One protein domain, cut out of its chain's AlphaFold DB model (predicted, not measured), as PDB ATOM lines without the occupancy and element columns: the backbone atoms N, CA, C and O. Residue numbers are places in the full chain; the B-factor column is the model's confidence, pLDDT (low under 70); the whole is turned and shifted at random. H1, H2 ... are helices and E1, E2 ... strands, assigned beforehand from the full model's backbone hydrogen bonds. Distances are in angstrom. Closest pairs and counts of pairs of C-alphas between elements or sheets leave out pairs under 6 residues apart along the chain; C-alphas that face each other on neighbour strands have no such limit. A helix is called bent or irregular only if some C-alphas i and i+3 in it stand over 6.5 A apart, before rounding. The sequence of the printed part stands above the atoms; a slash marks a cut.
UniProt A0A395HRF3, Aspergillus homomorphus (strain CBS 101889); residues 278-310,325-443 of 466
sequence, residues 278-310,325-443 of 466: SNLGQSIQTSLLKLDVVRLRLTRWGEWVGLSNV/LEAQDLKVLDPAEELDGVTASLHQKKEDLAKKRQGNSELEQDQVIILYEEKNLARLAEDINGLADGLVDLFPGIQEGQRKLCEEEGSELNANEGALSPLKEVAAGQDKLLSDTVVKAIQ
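This is residues 278 to 310 and 325 to 443 of the 466 residues of a protein of Aspergillus homomorphus (strain CBS 101889) (UniProt A0A395HRF3). One long helix, H1, runs through the core, with H3 and H4 packed on opposite sides of it and running the same way. H5 crosses the far part of H1 at residues 300 to 305, and the helical hairpin of H6 and H7 packs beside H5, with H6 crossing H1 at residues 286 to 293. Short H2 and E1 lie at the far margin, and residues 360 to 367, in the link from H3 to E1, stick out. The printed part has 152 residues, mostly helix, with seven named helices and one named strand in the order H1 H2 H3 E1 H4 H5 H6 H7. It is compact, with a radius of gyration of the C-alphas of 15.9 A and spans of 49 by 36 by 28 A.

H1 covers residues 278 to 305, 37.4 A from C-alpha 278 at (137.594, 151.352, 86.806) to C-alpha 305. It has a kink of 78 degrees near residue 285 and is irregular, C-alphas 279 and 282 being 9.2 A apart. H3 is residues 341 to 358, 25.9 A, and H4 is residues 374 to 393, 28.5 A. H5, residues 396 to 413, 26.1 A, is irregular, C-alphas 397 and 400 being 7.4 A apart. H6 is residues 420 to 428, 11.9 A; H7 is residues 432 to 442, 15.1 A, ending at C-alpha 442 at (106.118, 143.148, 80.282). H2 is residues 335 to 338 and E1 residues 369 to 371; E1 pairs with no named strand.

H1 is the hub, touching H3, H4, H5 and H6. It runs the same way as H3 at a shallow tilt of 29 degrees, the closest C-alphas being Leu 296 and Ala 354, 6.0 A. With H4 the shallow tilt is 12 degrees, the same way, closest at Leu 298 and Ala 388, 6.3 A. H5 touches H1 at a steep tilt of 49 degrees, opposite ways, closest at Arg 300 and Gln 402, 6.6 A. H6 is only just about perpendicular to H1, at 72 degrees, closest at Lys 290 and Val 426, 5.9 A. The hairpin H6 and H7 has a shallow tilt of 22 degrees, closest at Ala 427 and Ser 435, 4.9 A. H5 touches H7, closest at Cys 406 and Leu 434, 6.0 A, and H3, closest at Lys 349 and Leu 413, 6.8 A. H1 and H2 are near each other; H3 and H4 are apart. Every O i to N i+4 pair is within hydrogen-bond range in H3, H4, H6 and H7; the figures are 19 of 24 in H1 and 12 of 14 in H5, and H2 is too short for such a pair.

The C-alphas farthest apart are those of Asp 329 and Gly 397, 48.9 A. Residues 311 to 324 are not printed, and C-alphas 310 and 325 are 32.3 A apart across the cut. Of the links that are printed whole, none is long. The mean pLDDT of the printed part is 76.1, and 42 residues are under 70, among them 325 to 338 and 358 to 370.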
ATOM      1  N   SER A 278     137.763 152.154  85.576       66.56
ATOM      2  CA  SER A 278     137.594 151.352  86.806       66.56
ATOM      3  C   SER A 278     137.005 152.084  88.025       66.56
ATOM      4  O   SER A 278     136.565 151.438  88.974       66.56
ATOM      5  N   ASN A 279     136.909 153.417  87.998       67.56
ATOM      6  CA  ASN A 279     136.304 154.223  89.066       67.56
ATOM      7  C   ASN A 279     134.760 154.226  89.057       67.56
ATOM      8  O   ASN A 279     134.155 154.723  90.006       67.56
ATOM      9  N   LEU A 280     134.113 153.681  88.019       64.56
ATOM     10  CA  LEU A 280     132.648 153.643  87.886       64.56
ATOM     11  C   LEU A 280     131.968 152.619  88.822       64.56
ATOM     12  O   LEU A 280     130.771 152.742  89.101       64.56
ATOM     13  N   GLY A 281     132.716 151.650  89.363       66.06
ATOM     14  CA  GLY A 281     132.246 150.712  90.390       66.06
ATOM     15  C   GLY A 281     130.886 150.064  90.078       66.06
ATOM     16  O   GLY A 281     130.666 149.515  89.006       66.06
ATOM     17  N   GLN A 282     129.925 150.146  91.003       66.25
ATOM     18  CA  GLN A 282     128.609 149.495  90.860       66.25
ATOM     19  C   GLN A 282     127.712 150.080  89.744       66.25
ATOM     20  O   GLN A 282     126.696 149.478  89.413       66.25
ATOM     21  N   SER A 283     128.062 151.233  89.161       73.50
ATOM     22  CA  SER A 283     127.246 151.934  88.149       73.50
ATOM     23  C   SER A 283     127.583 151.564  86.698       73.50
ATOM     24  O   SER A 283     126.938 152.057  85.768       73.50
ATOM     25  N   ILE A 284     128.581 150.700  86.490       75.25
ATOM     26  CA  ILE A 284     129.109 150.321  85.170       75.25
ATOM     27  C   ILE A 284     128.018 149.727  84.283       75.25
ATOM     28  O   ILE A 284     127.817 150.182  83.160       75.25
ATOM     29  N   GLN A 285     127.266 148.756  84.804       79.69
ATOM     30  CA  GLN A 285     126.213 148.065  84.059       79.69
ATOM     31  C   GLN A 285     125.138 149.041  83.567       79.69
ATOM     32  O   GLN A 285     124.784 149.063  82.390       79.69
ATOM     33  N   THR A 286     124.650 149.903  84.461       82.81
ATOM     34  CA  THR A 286     123.646 150.919  84.135       82.81
ATOM     35  C   THR A 286     124.183 151.939  83.135       82.81
ATOM     36  O   THR A 286     123.464 152.347  82.227       82.81
ATOM     37  N   SER A 287     125.442 152.348  83.283       80.94
ATOM     38  CA  SER A 287     126.095 153.315  82.402       80.94
ATOM     39  C   SER A 287     126.318 152.759  80.993       80.94
ATOM     40  O   SER A 287     126.044 153.451  80.014       80.94
ATOM     41  N   LEU A 288     126.731 151.493  80.876       82.31
ATOM     42  CA  LEU A 288     126.906 150.806  79.594       82.31
ATOM     43  C   LEU A 288     125.568 150.652  78.879       82.31
ATOM     44  O   LEU A 288     125.419 151.072  77.735       82.31
ATOM     45  N   LEU A 289     124.546 150.180  79.596       84.81
ATOM     46  CA  LEU A 289     123.214 150.034  79.024       84.81
ATOM     47  C   LEU A 289     122.618 151.372  78.570       84.81
ATOM     48  O   LEU A 289     121.862 151.368  77.598       84.81
ATOM     49  N   LYS A 290     122.922 152.492  79.249       86.50
ATOM     50  CA  LYS A 290     122.503 153.838  78.817       86.50
ATOM     51  C   LYS A 290     123.123 154.182  77.467       86.50
ATOM     52  O   LYS A 290     122.382 154.556  76.563       86.50
ATOM     53  N   LEU A 291     124.436 154.001  77.313       84.88
ATOM     54  CA  LEU A 291     125.121 154.233  76.037       84.88
ATOM     55  C   LEU A 291     124.567 153.337  74.926       84.88
ATOM     56  O   LEU A 291     124.279 153.840  73.842       84.88
ATOM     57  N   ASP A 292     124.308 152.060  75.208       86.81
ATOM     58  CA  ASP A 292     123.739 151.155  74.207       86.81
ATOM     59  C   ASP A 292     122.333 151.584  73.758       86.81
ATOM     60  O   ASP A 292     121.985 151.459  72.586       86.81
ATOM     61  N   VAL A 293     121.493 152.077  74.681       88.62
ATOM     62  CA  VAL A 293     120.151 152.578  74.330       88.62
ATOM     63  C   VAL A 293     120.255 153.828  73.459       88.62
ATOM     64  O   VAL A 293     119.528 153.942  72.473       88.62
ATOM     65  N   VAL A 294     121.174 154.738  73.779       88.62
ATOM     66  CA  VAL A 294     121.412 155.944  72.975       88.62
ATOM     67  C   VAL A 294     121.938 155.580  71.579       88.62
ATOM     68  O   VAL A 294     121.438 156.104  70.583       88.62
ATOM     69  N   ARG A 295     122.871 154.623  71.477       88.56
ATOM     70  CA  ARG A 295     123.373 154.101  70.193       88.56
ATOM     71  C   ARG A 295     122.250 153.471  69.363       88.56
ATOM     72  O   ARG A 295     122.127 153.748  68.168       88.56
ATOM     73  N   LEU A 296     121.394 152.654  69.981       88.62
ATOM     74  CA  LEU A 296     120.241 152.058  69.299       88.62
ATOM     75  C   LEU A 296     119.265 153.109  68.781       88.62
ATOM     76  O   LEU A 296     118.785 153.007  67.655       88.62
ATOM     77  N   ARG A 297     119.001 154.140  69.578       88.94
ATOM     78  CA  ARG A 297     118.138 155.249  69.183       88.94
ATOM     79  C   ARG A 297     118.689 155.990  67.961       88.94
ATOM     80  O   ARG A 297     117.940 156.259  67.023       88.94
ATOM     81  N   LEU A 298     119.991 156.277  67.948       87.62
ATOM     82  CA  LEU A 298     120.651 156.965  66.838       87.62
ATOM     83  C   LEU A 298     120.687 156.105  65.562       87.62
ATOM     84  O   LEU A 298     120.339 156.585  64.484       87.62
ATOM     85  N   THR A 299     121.024 154.816  65.680       88.38
ATOM     86  CA  THR A 299     121.000 153.871  64.543       88.38
ATOM     87  C   THR A 299     119.601 153.662  63.980       88.38
ATOM     88  O   THR A 299     119.440 153.581  62.765       88.38
ATOM     89  N   ARG A 300     118.572 153.629  64.834       89.56
ATOM     90  CA  ARG A 300     117.171 153.554  64.402       89.56
ATOM     91  C   ARG A 300     116.791 154.757  63.543       89.56
ATOM     92  O   ARG A 300     116.111 154.592  62.531       89.56
ATOM     93  N   TRP A 301     117.229 155.957  63.924       88.88
ATOM     94  CA  TRP A 301     117.010 157.163  63.129       88.88
ATOM     95  C   TRP A 301     117.677 157.070  61.748       88.88
ATOM     96  O   TRP A 301     117.000 157.256  60.735       88.88
ATOM     97  N   GLY A 302     118.962 156.702  61.696       85.00
ATOM     98  CA  GLY A 302     119.713 156.607  60.437       85.00
ATOM     99  C   GLY A 302     119.189 155.555  59.462       85.00
ATOM    100  O   GLY A 302     119.125 155.824  58.261       85.00
ATOM    101  N   GLU A 303     118.736 154.408  59.974       84.25
ATOM    102  CA  GLU A 303     118.122 153.341  59.172       84.25
ATOM    103  C   GLU A 303     116.896 153.858  58.418       84.25
ATOM    104  O   GLU A 303     116.727 153.631  57.222       84.25
ATOM    105  N   TRP A 304     116.049 154.620  59.106       82.75
ATOM    106  CA  TRP A 304     114.802 155.086  58.523       82.75
ATOM    107  C   TRP A 304     114.983 156.240  57.533       82.75
ATOM    108  O   TRP A 304     114.242 156.341  56.556       82.75
ATOM    109  N   VAL A 305     115.954 157.122  57.775       80.69
ATOM    110  CA  VAL A 305     116.289 158.209  56.837       80.69
ATOM    111  C   VAL A 305     117.080 157.678  55.629       80.69
ATOM    112  O   VAL A 305     117.209 158.370  54.624       80.69
ATOM    113  N   GLY A 306     117.548 156.426  55.682       79.31
ATOM    114  CA  GLY A 306     118.276 155.766  54.600       79.31
ATOM    115  C   GLY A 306     119.780 156.041  54.605       79.31
ATOM    116  O   GLY A 306     120.462 155.661  53.659       79.31
ATOM    117  N   LEU A 307     120.312 156.660  55.665       79.75
ATOM    118  CA  LEU A 307     121.744 156.956  55.816       79.75
ATOM    119  C   LEU A 307     122.575 155.675  55.983       79.75
ATOM    120  O   LEU A 307     123.703 155.599  55.509       79.75
ATOM    121  N   SER A 308     121.977 154.646  56.583       68.38
ATOM    122  CA  SER A 308     122.569 153.323  56.802       68.38
ATOM    123  C   SER A 308     122.992 152.576  55.533       68.38
ATOM    124  O   SER A 308     123.954 151.814  55.557       68.38
ATOM    125  N   ASN A 309     122.289 152.789  54.416       66.19
ATOM    126  CA  ASN A 309     122.414 151.969  53.203       66.19
ATOM    127  C   ASN A 309     123.124 152.682  52.039       66.19
ATOM    128  O   ASN A 309     123.220 152.126  50.943       66.19
ATOM    129  N   VAL A 310     123.607 153.912  52.243       63.09
ATOM    130  CA  VAL A 310     124.374 154.632  51.217       63.09
ATOM    131  C   VAL A 310     125.756 153.985  51.094       63.09
ATOM    132  O   VAL A 310     126.465 153.835  52.095       63.09
ATOM    133  N   LEU A 325     142.023 162.927  75.495       44.91
ATOM    134  CA  LEU A 325     142.145 162.855  76.943       44.91
ATOM    135  C   LEU A 325     143.434 162.078  77.214       44.91
ATOM    136  O   LEU A 325     143.533 160.899  76.890       44.91
ATOM    137  N   GLU A 326     144.452 162.784  77.706       38.44
ATOM    138  CA  GLU A 326     145.773 162.240  78.026       38.44
ATOM    139  C   GLU A 326     145.639 161.006  78.933       38.44
ATOM    140  O   GLU A 326     145.388 161.118  80.134       38.44
ATOM    141  N   ALA A 327     145.802 159.815  78.356       38.97
ATOM    142  CA  ALA A 327     145.846 158.566  79.100       38.97
ATOM    143  C   ALA A 327     147.200 158.463  79.820       38.97
ATOM    144  O   ALA A 327     148.196 158.010  79.258       38.97
ATOM    145  N   GLN A 328     147.250 158.918  81.073       40.66
ATOM    146  CA  GLN A 328     148.210 158.365  82.029       40.66
ATOM    147  C   GLN A 328     147.793 156.926  82.354       40.66
ATOM    148  O   GLN A 328     146.615 156.606  82.257       40.66
ATOM    149  N   ASP A 329     148.766 156.086  82.709       46.12
ATOM    150  CA  ASP A 329     148.699 154.651  83.046       46.12
ATOM    151  C   ASP A 329     147.472 154.266  83.919       46.12
ATOM    152  O   ASP A 329     147.550 154.138  85.143       46.12
ATOM    153  N   LEU A 330     146.294 154.134  83.304       53.69
ATOM    154  CA  LEU A 330     145.010 154.008  83.992       53.69
ATOM    155  C   LEU A 330     144.309 152.714  83.581       53.69
ATOM    156  O   LEU A 330     144.160 152.395  82.405       53.69
ATOM    157  N   LYS A 331     143.849 151.974  84.591       58.19
ATOM    158  CA  LYS A 331     143.251 150.646  84.460       58.19
ATOM    159  C   LYS A 331     141.883 150.723  83.769       58.19
ATOM    160  O   LYS A 331     140.918 151.229  84.355       58.19
ATOM    161  N   VAL A 332     141.837 150.226  82.537       60.19
ATOM    162  CA  VAL A 332     140.629 149.998  81.733       60.19
ATOM    163  C   VAL A 332     139.818 148.858  82.345       60.19
ATOM    164  O   VAL A 332     140.386 147.902  82.876       60.19
ATOM    165  N   LEU A 333     138.496 148.990  82.300       63.25
ATOM    166  CA  LEU A 333     137.570 147.944  82.706       63.25
ATOM    167  C   LEU A 333     137.437 146.865  81.630       63.25
ATOM    168  O   LEU A 333     137.286 147.221  80.464       63.25
ATOM    169  N   ASP A 334     137.401 145.585  82.011       65.44
ATOM    170  CA  ASP A 334     136.974 144.511  81.109       65.44
ATOM    171  C   ASP A 334     135.470 144.232  81.309       65.44
ATOM    172  O   ASP A 334     135.079 143.676  82.344       65.44
ATOM    173  N   PRO A 335     134.599 144.594  80.345       62.28
ATOM    174  CA  PRO A 335     133.173 144.291  80.423       62.28
ATOM    175  C   PRO A 335     132.886 142.787  80.572       62.28
ATOM    176  O   PRO A 335     131.867 142.419  81.153       62.28
ATOM    177  N   ALA A 336     133.763 141.896  80.098       61.81
ATOM    178  CA  ALA A 336     133.564 140.453  80.216       61.81
ATOM    179  C   ALA A 336     133.765 139.924  81.649       61.81
ATOM    180  O   ALA A 336     133.188 138.894  82.000       61.81
ATOM    181  N   GLU A 337     134.549 140.620  82.482       66.81
ATOM    182  CA  GLU A 337     134.825 140.214  83.868       66.81
ATOM    183  C   GLU A 337     133.849 140.836  84.888       66.81
ATOM    184  O   GLU A 337     133.669 140.281  85.974       66.81
ATOM    185  N   GLU A 338     133.193 141.955  84.552       69.69
ATOM    186  CA  GLU A 338     132.408 142.758  85.511       69.69
ATOM    187  C   GLU A 338     130.895 142.840  85.234       69.69
ATOM    188  O   GLU A 338     130.113 143.266  86.097       69.69
ATOM    189  N   LEU A 339     130.441 142.426  84.049       74.19
ATOM    190  CA  LEU A 339     129.016 142.372  83.732       74.19
ATOM    191  C   LEU A 339     128.384 141.076  84.253       74.19
ATOM    192  O   LEU A 339     128.936 139.985  84.115       74.19
ATOM    193  N   ASP A 340     127.171 141.175  84.804       81.00
ATOM    194  CA  ASP A 340     126.363 139.977  85.010       81.00
ATOM    195  C   ASP A 340     125.904 139.390  83.662       81.00
ATOM    196  O   ASP A 340     125.867 140.069  82.630       81.00
ATOM    197  N   GLY A 341     125.531 138.107  83.659       79.50
ATOM    198  CA  GLY A 341     125.155 137.410  82.426       79.50
ATOM    199  C   GLY A 341     123.947 138.016  81.696       79.50
ATOM    200  O   GLY A 341     123.817 137.837  80.485       79.50
ATOM    201  N   VAL A 342     123.072 138.752  82.395       81.50
ATOM    202  CA  VAL A 342     121.896 139.402  81.796       81.50
ATOM    203  C   VAL A 342     122.312 140.680  81.068       81.50
ATOM    204  O   VAL A 342     121.919 140.890  79.921       81.50
ATOM    205  N   THR A 343     123.142 141.499  81.705       80.00
ATOM    206  CA  THR A 343     123.667 142.751  81.164       80.00
ATOM    207  C   THR A 343     124.613 142.490  79.998       80.00
ATOM    208  O   THR A 343     124.470 143.133  78.961       80.00
ATOM    209  N   ALA A 344     125.501 141.496  80.108       81.12
ATOM    210  CA  ALA A 344     126.373 141.078  79.009       81.12
ATOM    211  C   ALA A 344     125.564 140.609  77.786       81.12
ATOM    212  O   ALA A 344     125.842 141.005  76.655       81.12
ATOM    213  N   SER A 345     124.507 139.816  78.008       83.25
ATOM    214  CA  SER A 345     123.621 139.367  76.929       83.25
ATOM    215  C   SER A 345     122.843 140.520  76.285       83.25
ATOM    216  O   SER A 345     122.674 140.528  75.066       83.25
ATOM    217  N   LEU A 346     122.372 141.491  77.076       83.56
ATOM    218  CA  LEU A 346     121.705 142.685  76.553       83.56
ATOM    219  C   LEU A 346     122.658 143.541  75.722       83.56
ATOM    220  O   LEU A 346     122.288 143.933  74.622       83.56
ATOM    221  N   HIS A 347     123.857 143.805  76.234       85.06
ATOM    222  CA  HIS A 347     124.875 144.582  75.535       85.06
ATOM    223  C   HIS A 347     125.196 143.960  74.169       85.06
ATOM    224  O   HIS A 347     125.039 144.625  73.147       85.06
ATOM    225  N   GLN A 348     125.478 142.651  74.123       83.62
ATOM    226  CA  GLN A 348     125.769 141.946  72.869       83.62
ATOM    227  C   GLN A 348     124.629 142.051  71.845       83.62
ATOM    228  O   GLN A 348     124.867 142.297  70.671       83.62
ATOM    229  N   LYS A 349     123.370 141.908  72.272       85.88
ATOM    230  CA  LYS A 349     122.235 142.015  71.342       85.88
ATOM    231  C   LYS A 349     122.060 143.415  70.769       85.88
ATOM    232  O   LYS A 349     121.685 143.562  69.610       85.88
ATOM    233  N   LYS A 350     122.270 144.444  71.591       87.19
ATOM    234  CA  LYS A 350     122.190 145.837  71.139       87.19
ATOM    235  C   LYS A 350     123.340 146.159  70.185       87.19
ATOM    236  O   LYS A 350     123.118 146.854  69.198       87.19
ATOM    237  N   GLU A 351     124.513 145.591  70.444       83.94
ATOM    238  CA  GLU A 351     125.672 145.649  69.558       83.94
ATOM    239  C   GLU A 351     125.376 145.010  68.194       83.94
ATOM    240  O   GLU A 351     125.568 145.642  67.155       83.94
ATOM    241  N   ASP A 352     124.821 143.795  68.184       84.19
ATOM    242  CA  ASP A 352     124.453 143.083  66.956       84.19
ATOM    243  C   ASP A 352     123.391 143.856  66.147       84.19
ATOM    244  O   ASP A 352     123.487 143.971  64.922       84.19
ATOM    245  N   LEU A 353     122.394 144.432  66.830       85.19
ATOM    246  CA  LEU A 353     121.354 145.271  66.226       85.19
ATOM    247  C   LEU A 353     121.919 146.555  65.607       85.19
ATOM    248  O   LEU A 353     121.508 146.935  64.509       85.19
ATOM    249  N   ALA A 354     122.849 147.222  66.294       83.94
ATOM    250  CA  ALA A 354     123.511 148.415  65.780       83.94
ATOM    251  C   ALA A 354     124.359 148.082  64.543       83.94
ATOM    252  O   ALA A 354     124.200 148.725  63.506       83.94
ATOM    253  N   LYS A 355     125.167 147.016  64.601       82.56
ATOM    254  CA  LYS A 355     126.013 146.566  63.481       82.56
ATOM    255  C   LYS A 355     125.207 146.163  62.253       82.56
ATOM    256  O   LYS A 355     125.538 146.559  61.139       82.56
ATOM    257  N   LYS A 356     124.091 145.454  62.449       82.56
ATOM    258  CA  LYS A 356     123.164 145.083  61.366       82.56
ATOM    259  C   LYS A 356     122.661 146.299  60.574       82.56
ATOM    260  O   LYS A 356     122.392 146.161  59.386       82.56
ATOM    261  N   ARG A 357     122.545 147.465  61.217       80.31
ATOM    262  CA  ARG A 357     122.065 148.725  60.620       80.31
ATOM    263  C   ARG A 357     123.164 149.594  60.032       80.31
ATOM    264  O   ARG A 357     122.859 150.479  59.253       80.31
ATOM    265  N   GLN A 358     124.418 149.415  60.430       69.56
ATOM    266  CA  GLN A 358     125.526 150.241  59.932       69.56
ATOM    267  C   GLN A 358     126.163 149.683  58.649       69.56
ATOM    268  O   GLN A 358     126.864 150.412  57.952       69.56
ATOM    269  N   GLY A 359     125.910 148.411  58.320       62.47
ATOM    270  CA  GLY A 359     126.670 147.703  57.290       62.47
ATOM    271  C   GLY A 359     128.082 147.346  57.777       62.47
ATOM    272  O   GLY A 359     128.497 147.735  58.864       62.47
ATOM    273  N   ASN A 360     128.829 146.558  56.998       54.00
ATOM    274  CA  ASN A 360     130.173 146.086  57.369       54.00
ATOM    275  C   ASN A 360     131.251 147.191  57.243       54.00
ATOM    276  O   ASN A 360     132.175 147.046  56.443       54.00
ATOM    277  N   SER A 361     131.155 148.290  57.996       54.88
ATOM    278  CA  SER A 361     132.243 149.275  58.096       54.88
ATOM    279  C   SER A 361     133.079 149.021  59.354       54.88
ATOM    280  O   SER A 361     132.663 149.346  60.465       54.88
ATOM    281  N   GLU A 362     134.265 148.442  59.185       51.28
ATOM    282  CA  GLU A 362     135.304 148.409  60.221       51.28
ATOM    283  C   GLU A 362     136.206 149.637  60.018       51.28
ATOM    284  O   GLU A 362     136.817 149.773  58.959       51.28
ATOM    285  N   LEU A 363     136.290 150.543  61.001       49.31
ATOM    286  CA  LEU A 363     137.387 151.519  61.047       49.31
ATOM    287  C   LEU A 363     138.554 150.901  61.805       49.31
ATOM    288  O   LEU A 363     138.367 150.112  62.737       49.31
ATOM    289  N   GLU A 364     139.761 151.305  61.425       47.06
ATOM    290  CA  GLU A 364     140.961 151.008  62.195       47.06
ATOM    291  C   GLU A 364     140.822 151.613  63.604       47.06
ATOM    292  O   GLU A 364     140.497 152.787  63.788       47.06
ATOM    293  N   GLN A 365     141.008 150.758  64.608       50.62
ATOM    294  CA  GLN A 365     140.721 150.954  66.033       50.62
ATOM    295  C   GLN A 365     141.707 151.920  66.731       50.62
ATOM    296  O   GLN A 365     142.171 151.666  67.841       50.62
ATOM    297  N   ASP A 366     142.059 153.032  66.091       46.06
ATOM    298  CA  ASP A 366     143.210 153.853  66.487       46.06
ATOM    299  C   ASP A 366     142.902 154.903  67.571       46.06
ATOM    300  O   ASP A 366     143.816 155.548  68.092       46.06
ATOM    301  N   GLN A 367     141.633 155.082  67.964       54.56
ATOM    302  CA  GLN A 367     141.242 156.021  69.024       54.56
ATOM    303  C   GLN A 367     140.314 155.378  70.056       54.56
ATOM    304  O   GLN A 367     139.177 155.014  69.767       54.56
ATOM    305  N   VAL A 368     140.814 155.296  71.290       58.78
ATOM    306  CA  VAL A 368     140.082 154.854  72.481       58.78
ATOM    307  C   VAL A 368     139.846 156.064  73.387       58.78
ATOM    308  O   VAL A 368     140.795 156.715  73.822       58.78
ATOM    309  N   ILE A 369     138.583 156.358  73.691       67.38
ATOM    310  CA  ILE A 369     138.158 157.396  74.638       67.38
ATOM    311  C   ILE A 369     137.767 156.700  75.940       67.38
ATOM    312  O   ILE A 369     136.800 155.948  75.965       67.38
ATOM    313  N   ILE A 370     138.471 156.966  77.043       65.88
ATOM    314  CA  ILE A 370     138.142 156.366  78.345       65.88
ATOM    315  C   ILE A 370     137.362 157.370  79.207       65.88
ATOM    316  O   ILE A 370     137.849 158.463  79.505       65.88
ATOM    317  N   LEU A 371     136.153 157.002  79.640       71.00
ATOM    318  CA  LEU A 371     135.297 157.796  80.529       71.00
ATOM    319  C   LEU A 371     135.396 157.288  81.974       71.00
ATOM    320  O   LEU A 371     134.982 156.172  82.277       71.00
ATOM    321  N   TYR A 372     135.907 158.120  82.888       65.31
ATOM    322  CA  TYR A 372     136.150 157.741  84.293       65.31
ATOM    323  C   TYR A 372     135.073 158.202  85.285       65.31
ATOM    324  O   TYR A 372     135.052 157.723  86.417       65.31
ATOM    325  N   GLU A 373     134.197 159.131  84.892       70.19
ATOM    326  CA  GLU A 373     133.172 159.701  85.773       70.19
ATOM    327  C   GLU A 373     131.765 159.488  85.212       70.19
ATOM    328  O   GLU A 373     131.475 159.857  84.072       70.19
ATOM    329  N   GLU A 374     130.856 158.994  86.056       72.12
ATOM    330  CA  GLU A 374     129.440 158.784  85.715       72.12
ATOM    331  C   GLU A 374     128.764 160.074  85.221       72.12
ATOM    332  O   GLU A 374     127.946 160.044  84.305       72.12
ATOM    333  N   LYS A 375     129.149 161.235  85.770       75.88
ATOM    334  CA  LYS A 375     128.622 162.547  85.359       75.88
ATOM    335  C   LYS A 375     128.930 162.876  83.898       75.88
ATOM    336  O   LYS A 375     128.087 163.462  83.224       75.88
ATOM    337  N   ASN A 376     130.112 162.497  83.412       76.06
ATOM    338  CA  ASN A 376     130.519 162.757  82.032       76.06
ATOM    339  C   ASN A 376     129.765 161.845  81.061       76.06
ATOM    340  O   ASN A 376     129.342 162.298  80.002       76.06
ATOM    341  N   LEU A 377     129.516 160.595  81.459       76.00
ATOM    342  CA  LEU A 377     128.703 159.657  80.689       76.00
ATOM    343  C   LEU A 377     127.227 160.076  80.653       76.00
ATOM    344  O   LEU A 377     126.611 160.059  79.592       76.00
ATOM    345  N   ALA A 378     126.669 160.497  81.791       77.69
ATOM    346  CA  ALA A 378     125.297 160.988  81.867       77.69
ATOM    347  C   ALA A 378     125.087 162.221  80.977       77.69
ATOM    348  O   ALA A 378     124.102 162.281  80.246       77.69
ATOM    349  N   ARG A 379     126.043 163.161  80.989       81.94
ATOM    350  CA  ARG A 379     126.016 164.346  80.128       81.94
ATOM    351  C   ARG A 379     126.118 163.991  78.645       81.94
ATOM    352  O   ARG A 379     125.332 164.500  77.861       81.94
ATOM    353  N   LEU A 380     127.032 163.094  78.270       81.12
ATOM    354  CA  LEU A 380     127.160 162.628  76.886       81.12
ATOM    355  C   LEU A 380     125.855 161.995  76.383       81.12
ATOM    356  O   LEU A 380     125.405 162.280  75.278       81.12
ATOM    357  N   ALA A 381     125.230 161.157  77.210       80.31
ATOM    358  CA  ALA A 381     123.968 160.512  76.881       80.31
ATOM    359  C   ALA A 381     122.818 161.531  76.730       80.31
ATOM    360  O   ALA A 381     122.022 161.431  75.800       80.31
ATOM    361  N   GLU A 382     122.746 162.538  77.605       84.31
ATOM    362  CA  GLU A 382     121.771 163.632  77.516       84.31
ATOM    363  C   GLU A 382     121.970 164.483  76.253       84.31
ATOM    364  O   GLU A 382     121.007 164.720  75.522       84.31
ATOM    365  N   ASP A 383     123.213 164.865  75.947       83.69
ATOM    366  CA  ASP A 383     123.554 165.668  74.770       83.69
ATOM    367  C   ASP A 383     123.191 164.927  73.468       83.69
ATOM    368  O   ASP A 383     122.539 165.495  72.588       83.69
ATOM    369  N   ILE A 384     123.531 163.635  73.348       82.88
ATOM    370  CA  ILE A 384     123.193 162.835  72.158       82.88
ATOM    371  C   ILE A 384     121.682 162.619  72.041       82.88
ATOM    372  O   ILE A 384     121.146 162.673  70.935       82.88
ATOM    373  N   ASN A 385     120.970 162.416  73.151       83.94
ATOM    374  CA  ASN A 385     119.512 162.318  73.116       83.94
ATOM    375  C   ASN A 385     118.861 163.616  72.648       83.94
ATOM    376  O   ASN A 385     117.982 163.555  71.796       83.94
ATOM    377  N   GLY A 386     119.323 164.769  73.138       83.75
ATOM    378  CA  GLY A 386     118.834 166.068  72.681       83.75
ATOM    379  C   GLY A 386     119.077 166.289  71.185       83.75
ATOM    380  O   GLY A 386     118.202 166.796  70.482       83.75
ATOM    381  N   LEU A 387     120.230 165.847  70.671       84.75
ATOM    382  CA  LEU A 387     120.512 165.863  69.234       84.75
ATOM    383  C   LEU A 387     119.601 164.899  68.460       84.75
ATOM    384  O   LEU A 387     119.052 165.282  67.430       84.75
ATOM    385  N   ALA A 388     119.387 163.680  68.959       83.12
ATOM    386  CA  ALA A 388     118.497 162.699  68.345       83.12
ATOM    387  C   ALA A 388     117.026 163.159  68.341       83.12
ATOM    388  O   ALA A 388     116.323 162.928  67.360       83.12
ATOM    389  N   ASP A 389     116.565 163.840  69.395       84.81
ATOM    390  CA  ASP A 389     115.254 164.500  69.439       84.81
ATOM    391  C   ASP A 389     115.142 165.553  68.331       84.81
ATOM    392  O   ASP A 389     114.215 165.501  67.520       84.81
ATOM    393  N   GLY A 390     116.143 166.433  68.210       84.12
ATOM    394  CA  GLY A 390     116.203 167.421  67.134       84.12
ATOM    395  C   GLY A 390     116.177 166.786  65.738       84.12
ATOM    396  O   GLY A 390     115.475 167.264  64.850       84.12
ATOM    397  N   LEU A 391     116.886 165.672  65.545       82.50
ATOM    398  CA  LEU A 391     116.891 164.922  64.289       82.50
ATOM    399  C   LEU A 391     115.537 164.266  63.972       82.50
ATOM    400  O   LEU A 391     115.152 164.197  62.807       82.50
ATOM    401  N   VAL A 392     114.794 163.790  64.970       82.12
ATOM    402  CA  VAL A 392     113.443 163.238  64.767       82.12
ATOM    403  C   VAL A 392     112.437 164.350  64.451       82.12
ATOM    404  O   VAL A 392     111.594 164.179  63.566       82.12
ATOM    405  N   ASP A 393     112.552 165.501  65.113       83.94
ATOM    406  CA  ASP A 393     111.665 166.652  64.916       83.94
ATOM    407  C   ASP A 393     111.813 167.292  63.529       83.94
ATOM    408  O   ASP A 393     110.835 167.789  62.966       83.94
ATOM    409  N   LEU A 394     113.010 167.229  62.934       81.88
ATOM    410  CA  LEU A 394     113.253 167.683  61.561       81.88
ATOM    411  C   LEU A 394     112.520 166.834  60.506       81.88
ATOM    412  O   LEU A 394     112.294 167.310  59.392       81.88
ATOM    413  N   PHE A 395     112.101 165.609  60.846       78.25
ATOM    414  CA  PHE A 395     111.482 164.667  59.913       78.25
ATOM    415  C   PHE A 395     110.212 164.010  60.493       78.25
ATOM    416  O   PHE A 395     110.137 162.791  60.593       78.25
ATOM    417  N   PRO A 396     109.132 164.749  60.805       73.62
ATOM    418  CA  PRO A 396     107.968 164.206  61.525       73.62
ATOM    419  C   PRO A 396     107.259 163.039  60.809       73.62
ATOM    420  O   PRO A 396     106.615 162.211  61.454       73.62
ATOM    421  N   GLY A 397     107.409 162.920  59.483       76.81
ATOM    422  CA  GLY A 397     106.882 161.802  58.693       76.81
ATOM    423  C   GLY A 397     107.504 160.436  59.019       76.81
ATOM    424  O   GLY A 397     106.979 159.416  58.578       76.81
ATOM    425  N   ILE A 398     108.591 160.396  59.797       78.50
ATOM    426  CA  ILE A 398     109.322 159.164  60.117       78.50
ATOM    427  C   ILE A 398     108.864 158.467  61.395       78.50
ATOM    428  O   ILE A 398     109.263 157.333  61.652       78.50
ATOM    429  N   GLN A 399     108.021 159.115  62.200       80.62
ATOM    430  CA  GLN A 399     107.678 158.643  63.546       80.62
ATOM    431  C   GLN A 399     107.040 157.249  63.559       80.62
ATOM    432  O   GLN A 399     107.333 156.439  64.437       80.62
ATOM    433  N   GLU A 400     106.190 156.943  62.577       83.25
ATOM    434  CA  GLU A 400     105.556 155.625  62.483       83.25
ATOM    435  C   GLU A 400     106.551 154.532  62.071       83.25
ATOM    436  O   GLU A 400     106.457 153.391  62.518       83.25
ATOM    437  N   GLY A 401     107.551 154.885  61.268       81.81
ATOM    438  CA  GLY A 401     108.647 153.988  60.926       81.81
ATOM    439  C   GLY A 401     109.580 153.699  62.089       81.81
ATOM    440  O   GLY A 401     109.881 152.542  62.373       81.81
ATOM    441  N   GLN A 402     109.953 154.750  62.823       84.56
ATOM    442  CA  GLN A 402     110.699 154.639  64.075       84.56
ATOM    443  C   GLN A 402     109.969 153.734  65.077       84.56
ATOM    444  O   GLN A 402     110.597 152.908  65.731       84.56
ATOM    445  N   ARG A 403     108.635 153.837  65.171       86.06
ATOM    446  CA  ARG A 403     107.817 152.962  66.027       86.06
ATOM    447  C   ARG A 403     107.943 151.494  65.637       86.06
ATOM    448  O   ARG A 403     108.181 150.675  66.516       86.06
ATOM    449  N   LYS A 404     107.833 151.172  64.347       86.00
ATOM    450  CA  LYS A 404     107.944 149.789  63.855       86.00
ATOM    451  C   LYS A 404     109.319 149.188  64.129       86.00
ATOM    452  O   LYS A 404     109.395 148.110  64.707       86.00
ATOM    453  N   LEU A 405     110.387 149.921  63.809       84.88
ATOM    454  CA  LEU A 405     111.754 149.477  64.103       84.88
ATOM    455  C   LEU A 405     111.970 149.270  65.610       84.88
ATOM    456  O   LEU A 405     112.633 148.322  66.016       84.88
ATOM    457  N   CYS A 406     111.377 150.119  66.451       87.44
ATOM    458  CA  CYS A 406     111.466 149.978  67.900       87.44
ATOM    459  C   CYS A 406     110.698 148.752  68.436       87.44
ATOM    460  O   CYS A 406     111.179 148.075  69.343       87.44
ATOM    461  N   GLU A 407     109.535 148.421  67.865       86.25
ATOM    462  CA  GLU A 407     108.788 147.202  68.215       86.25
ATOM    463  C   GLU A 407     109.551 145.920  67.829       86.25
ATOM    464  O   GLU A 407     109.555 144.944  68.590       86.25
ATOM    465  N   GLU A 408     110.239 145.932  66.685       84.06
ATOM    466  CA  GLU A 408     111.141 144.856  66.257       84.06
ATOM    467  C   GLU A 408     112.323 144.701  67.226       84.06
ATOM    468  O   GLU A 408     112.563 143.603  67.731       84.06
ATOM    469  N   GLU A 409     112.994 145.801  67.589       85.88
ATOM    470  CA  GLU A 409     114.075 145.795  68.588       85.88
ATOM    471  C   GLU A 409     113.614 145.242  69.933       85.88
ATOM    472  O   GLU A 409     114.273 144.386  70.522       85.88
ATOM    473  N   GLY A 410     112.461 145.707  70.422       83.31
ATOM    474  CA  GLY A 410     111.882 145.224  71.670       83.31
ATOM    475  C   GLY A 410     111.641 143.714  71.640       83.31
ATOM    476  O   GLY A 410     111.879 143.038  72.639       83.31
ATOM    477  N   SER A 411     111.239 143.174  70.488       81.38
ATOM    478  CA  SER A 411     111.025 141.738  70.290       81.38
ATOM    479  C   SER A 411     112.337 140.943  70.296       81.38
ATOM    480  O   SER A 411     112.413 139.902  70.949       81.38
ATOM    481  N   GLU A 412     113.391 141.438  69.639       80.00
ATOM    482  CA  GLU A 412     114.718 140.798  69.623       80.00
ATOM    483  C   GLU A 412     115.403 140.837  71.014       80.00
ATOM    484  O   GLU A 412     116.069 139.879  71.449       80.00
ATOM    485  N   LEU A 413     115.176 141.911  71.777       79.81
ATOM    486  CA  LEU A 413     115.704 142.089  73.134       79.81
ATOM    487  C   LEU A 413     114.968 141.234  74.190       79.81
ATOM    488  O   LEU A 413     115.592 140.829  75.173       79.81
ATOM    489  N   ASN A 414     113.703 140.854  73.963       69.00
ATOM    490  CA  ASN A 414     112.835 140.108  74.896       69.00
ATOM    491  C   ASN A 414     113.162 138.600  75.074       69.00
ATOM    492  O   ASN A 414     112.419 137.868  75.717       69.00
ATOM    493  N   ALA A 415     114.267 138.071  74.538       57.47
ATOM    494  CA  ALA A 415     114.523 136.621  74.648       57.47
ATOM    495  C   ALA A 415     114.893 136.116  76.068       57.47
ATOM    496  O   ALA A 415     114.968 134.908  76.263       57.47
ATOM    497  N   ASN A 416     115.112 137.005  77.050       61.59
ATOM    498  CA  ASN A 416     115.450 136.652  78.436       61.59
ATOM    499  C   ASN A 416     114.490 137.364  79.411       61.59
ATOM    500  O   ASN A 416     114.582 138.576  79.595       61.59
ATOM    501  N   GLU A 417     113.606 136.615  80.078       59.66
ATOM    502  CA  GLU A 417     112.505 137.123  80.928       59.66
ATOM    503  C   GLU A 417     112.978 138.041  82.088       59.66
ATOM    504  O   GLU A 417     112.238 138.905  82.553       59.66
ATOM    505  N   GLY A 418     114.247 137.928  82.509       67.12
ATOM    506  CA  GLY A 418     114.876 138.786  83.528       67.12
ATOM    507  C   GLY A 418     115.490 140.102  83.019       67.12
ATOM    508  O   GLY A 418     115.822 140.967  83.825       67.12
ATOM    509  N   ALA A 419     115.633 140.285  81.702       69.88
ATOM    510  CA  ALA A 419     116.331 141.423  81.093       69.88
ATOM    511  C   ALA A 419     115.440 142.665  80.888       69.88
ATOM    512  O   ALA A 419     115.935 143.780  80.710       69.88
ATOM    513  N   LEU A 420     114.116 142.490  80.937       77.06
ATOM    514  CA  LEU A 420     113.148 143.546  80.631       77.06
ATOM    515  C   LEU A 420     113.062 144.631  81.711       77.06
ATOM    516  O   LEU A 420     112.867 145.798  81.380       77.06
ATOM    517  N   SER A 421     113.203 144.277  82.995       80.56
ATOM    518  CA  SER A 421     113.142 145.265  84.088       80.56
ATOM    519  C   SER A 421     114.324 146.245  84.065       80.56
ATOM    520  O   SER A 421     114.062 147.449  84.023       80.56
ATOM    521  N   PRO A 422     115.593 145.787  84.000       79.31
ATOM    522  CA  PRO A 422     116.741 146.689  83.869       79.31
ATOM    523  C   PRO A 422     116.690 147.530  82.588       79.31
ATOM    524  O   PRO A 422     116.986 148.724  82.605       79.31
ATOM    525  N   LEU A 423     116.257 146.933  81.469       82.88
ATOM    526  CA  LEU A 423     116.140 147.639  80.194       82.88
ATOM    527  C   LEU A 423     115.071 148.736  80.234       82.88
ATOM    528  O   LEU A 423     115.313 149.827  79.725       82.88
ATOM    529  N   LYS A 424     113.914 148.475  80.853       84.44
ATOM    530  CA  LYS A 424     112.849 149.470  81.034       84.44
ATOM    531  C   LYS A 424     113.345 150.677  81.827       84.44
ATOM    532  O   LYS A 424     113.076 151.809  81.437       84.44
ATOM    533  N   GLU A 425     114.029 150.435  82.944       84.25
ATOM    534  CA  GLU A 425     114.524 151.500  83.820       84.25
ATOM    535  C   GLU A 425     115.528 152.398  83.093       84.25
ATOM    536  O   GLU A 425     115.407 153.622  83.123       84.25
ATOM    537  N   VAL A 426     116.467 151.790  82.366       85.31
ATOM    538  CA  VAL A 426     117.460 152.525  81.580       85.31
ATOM    539  C   VAL A 426     116.819 153.253  80.393       85.31
ATOM    540  O   VAL A 426     117.126 154.420  80.154       85.31
ATOM    541  N   ALA A 427     115.901 152.605  79.671       86.62
ATOM    542  CA  ALA A 427     115.239 153.198  78.514       86.62
ATOM    543  C   ALA A 427     114.342 154.383  78.890       86.62
ATOM    544  O   ALA A 427     114.279 155.347  78.135       86.62
ATOM    545  N   ALA A 428     113.706 154.379  80.066       85.50
ATOM    546  CA  ALA A 428     112.811 155.461  80.488       85.50
ATOM    547  C   ALA A 428     113.479 156.850  80.484       85.50
ATOM    548  O   ALA A 428     112.800 157.851  80.258       85.50
ATOM    549  N   GLY A 429     114.796 156.910  80.711       80.81
ATOM    550  CA  GLY A 429     115.567 158.154  80.689       80.81
ATOM    551  C   GLY A 429     116.287 158.461  79.374       80.81
ATOM    552  O   GLY A 429     116.900 159.516  79.289       80.81
ATOM    553  N   GLN A 430     116.281 157.553  78.395       84.75
ATOM    554  CA  GLN A 430     117.132 157.647  77.195       84.75
ATOM    555  C   GLN A 430     116.333 157.482  75.894       84.75
ATOM    556  O   GLN A 430     116.536 158.207  74.926       84.75
ATOM    557  N   ASP A 431     115.380 156.554  75.875       88.88
ATOM    558  CA  ASP A 431     114.533 156.261  74.727       88.88
ATOM    559  C   ASP A 431     113.124 155.893  75.200       88.88
ATOM    560  O   ASP A 431     112.816 154.749  75.559       88.88
ATOM    561  N   LYS A 432     112.241 156.893  75.181       87.38
ATOM    562  CA  LYS A 432     110.843 156.735  75.581       87.38
ATOM    563  C   LYS A 432     110.111 155.692  74.733       87.38
ATOM    564  O   LYS A 432     109.299 154.944  75.266       87.38
ATOM    565  N   LEU A 433     110.410 155.618  73.435       86.19
ATOM    566  CA  LEU A 433     109.755 154.693  72.512       86.19
ATOM    567  C   LEU A 433     110.130 153.242  72.844       86.19
ATOM    568  O   LEU A 433     109.259 152.368  72.885       86.19
ATOM    569  N   LEU A 434     111.403 153.009  73.171       87.38
ATOM    570  CA  LEU A 434     111.886 151.708  73.630       87.38
ATOM    571  C   LEU A 434     111.326 151.361  75.010       87.38
ATOM    572  O   LEU A 434     110.865 150.241  75.215       87.38
ATOM    573  N   SER A 435     111.288 152.321  75.937       87.44
ATOM    574  CA  SER A 435     110.667 152.140  77.255       87.44
ATOM    575  C   SER A 435     109.204 151.712  77.135       87.44
ATOM    576  O   SER A 435     108.802 150.725  77.751       87.44
ATOM    577  N   ASP A 436     108.409 152.404  76.318       87.50
ATOM    578  CA  ASP A 436     106.992 152.092  76.108       87.50
ATOM    579  C   ASP A 436     106.806 150.703  75.473       87.50
ATOM    580  O   ASP A 436     105.929 149.935  75.881       87.50
ATOM    581  N   THR A 437     107.675 150.343  74.526       86.44
ATOM    582  CA  THR A 437     107.695 149.017  73.890       86.44
ATOM    583  C   THR A 437     107.995 147.913  74.902       86.44
ATOM    584  O   THR A 437     107.284 146.909  74.966       86.44
ATOM    585  N   VAL A 438     109.002 148.111  75.754       84.69
ATOM    586  CA  VAL A 438     109.369 147.158  76.809       84.69
ATOM    587  C   VAL A 438     108.263 147.064  77.866       84.69
ATOM    588  O   VAL A 438     107.922 145.967  78.302       84.69
ATOM    589  N   VAL A 439     107.624 148.178  78.241       84.94
ATOM    590  CA  VAL A 439     106.457 148.185  79.145       84.94
ATOM    591  C   VAL A 439     105.314 147.349  78.574       84.94
ATOM    592  O   VAL A 439     104.717 146.561  79.306       84.94
ATOM    593  N   LYS A 440     105.025 147.496  77.277       82.62
ATOM    594  CA  LYS A 440     104.004 146.716  76.567       82.62
ATOM    595  C   LYS A 440     104.356 145.225  76.527       82.62
ATOM    596  O   LYS A 440     103.458 144.408  76.674       82.62
ATOM    597  N   ALA A 441     105.636 144.879  76.389       77.00
ATOM    598  CA  ALA A 441     106.114 143.495  76.411       77.00
ATOM    599  C   ALA A 441     106.062 142.842  77.809       77.00
ATOM    600  O   ALA A 441     105.861 141.636  77.908       77.00
ATOM    601  N   ILE A 442     106.214 143.624  78.886       75.81
ATOM    602  CA  ILE A 442     106.118 143.148  80.282       75.81
ATOM    603  C   ILE A 442     104.654 142.910  80.706       75.81
ATOM    604  O   ILE A 442     104.386 142.109  81.603       75.81
ATOM    605  N   GLN A 443     103.690 143.618  80.110       70.12
ATOM    606  CA  GLN A 443     102.275 143.460  80.451       70.12
ATOM    607  C   GLN A 443     101.690 142.177  79.827       70.12
ATOM    608  O   GLN A 443     101.928 141.910  78.650       70.12
TER     609      GLN A 443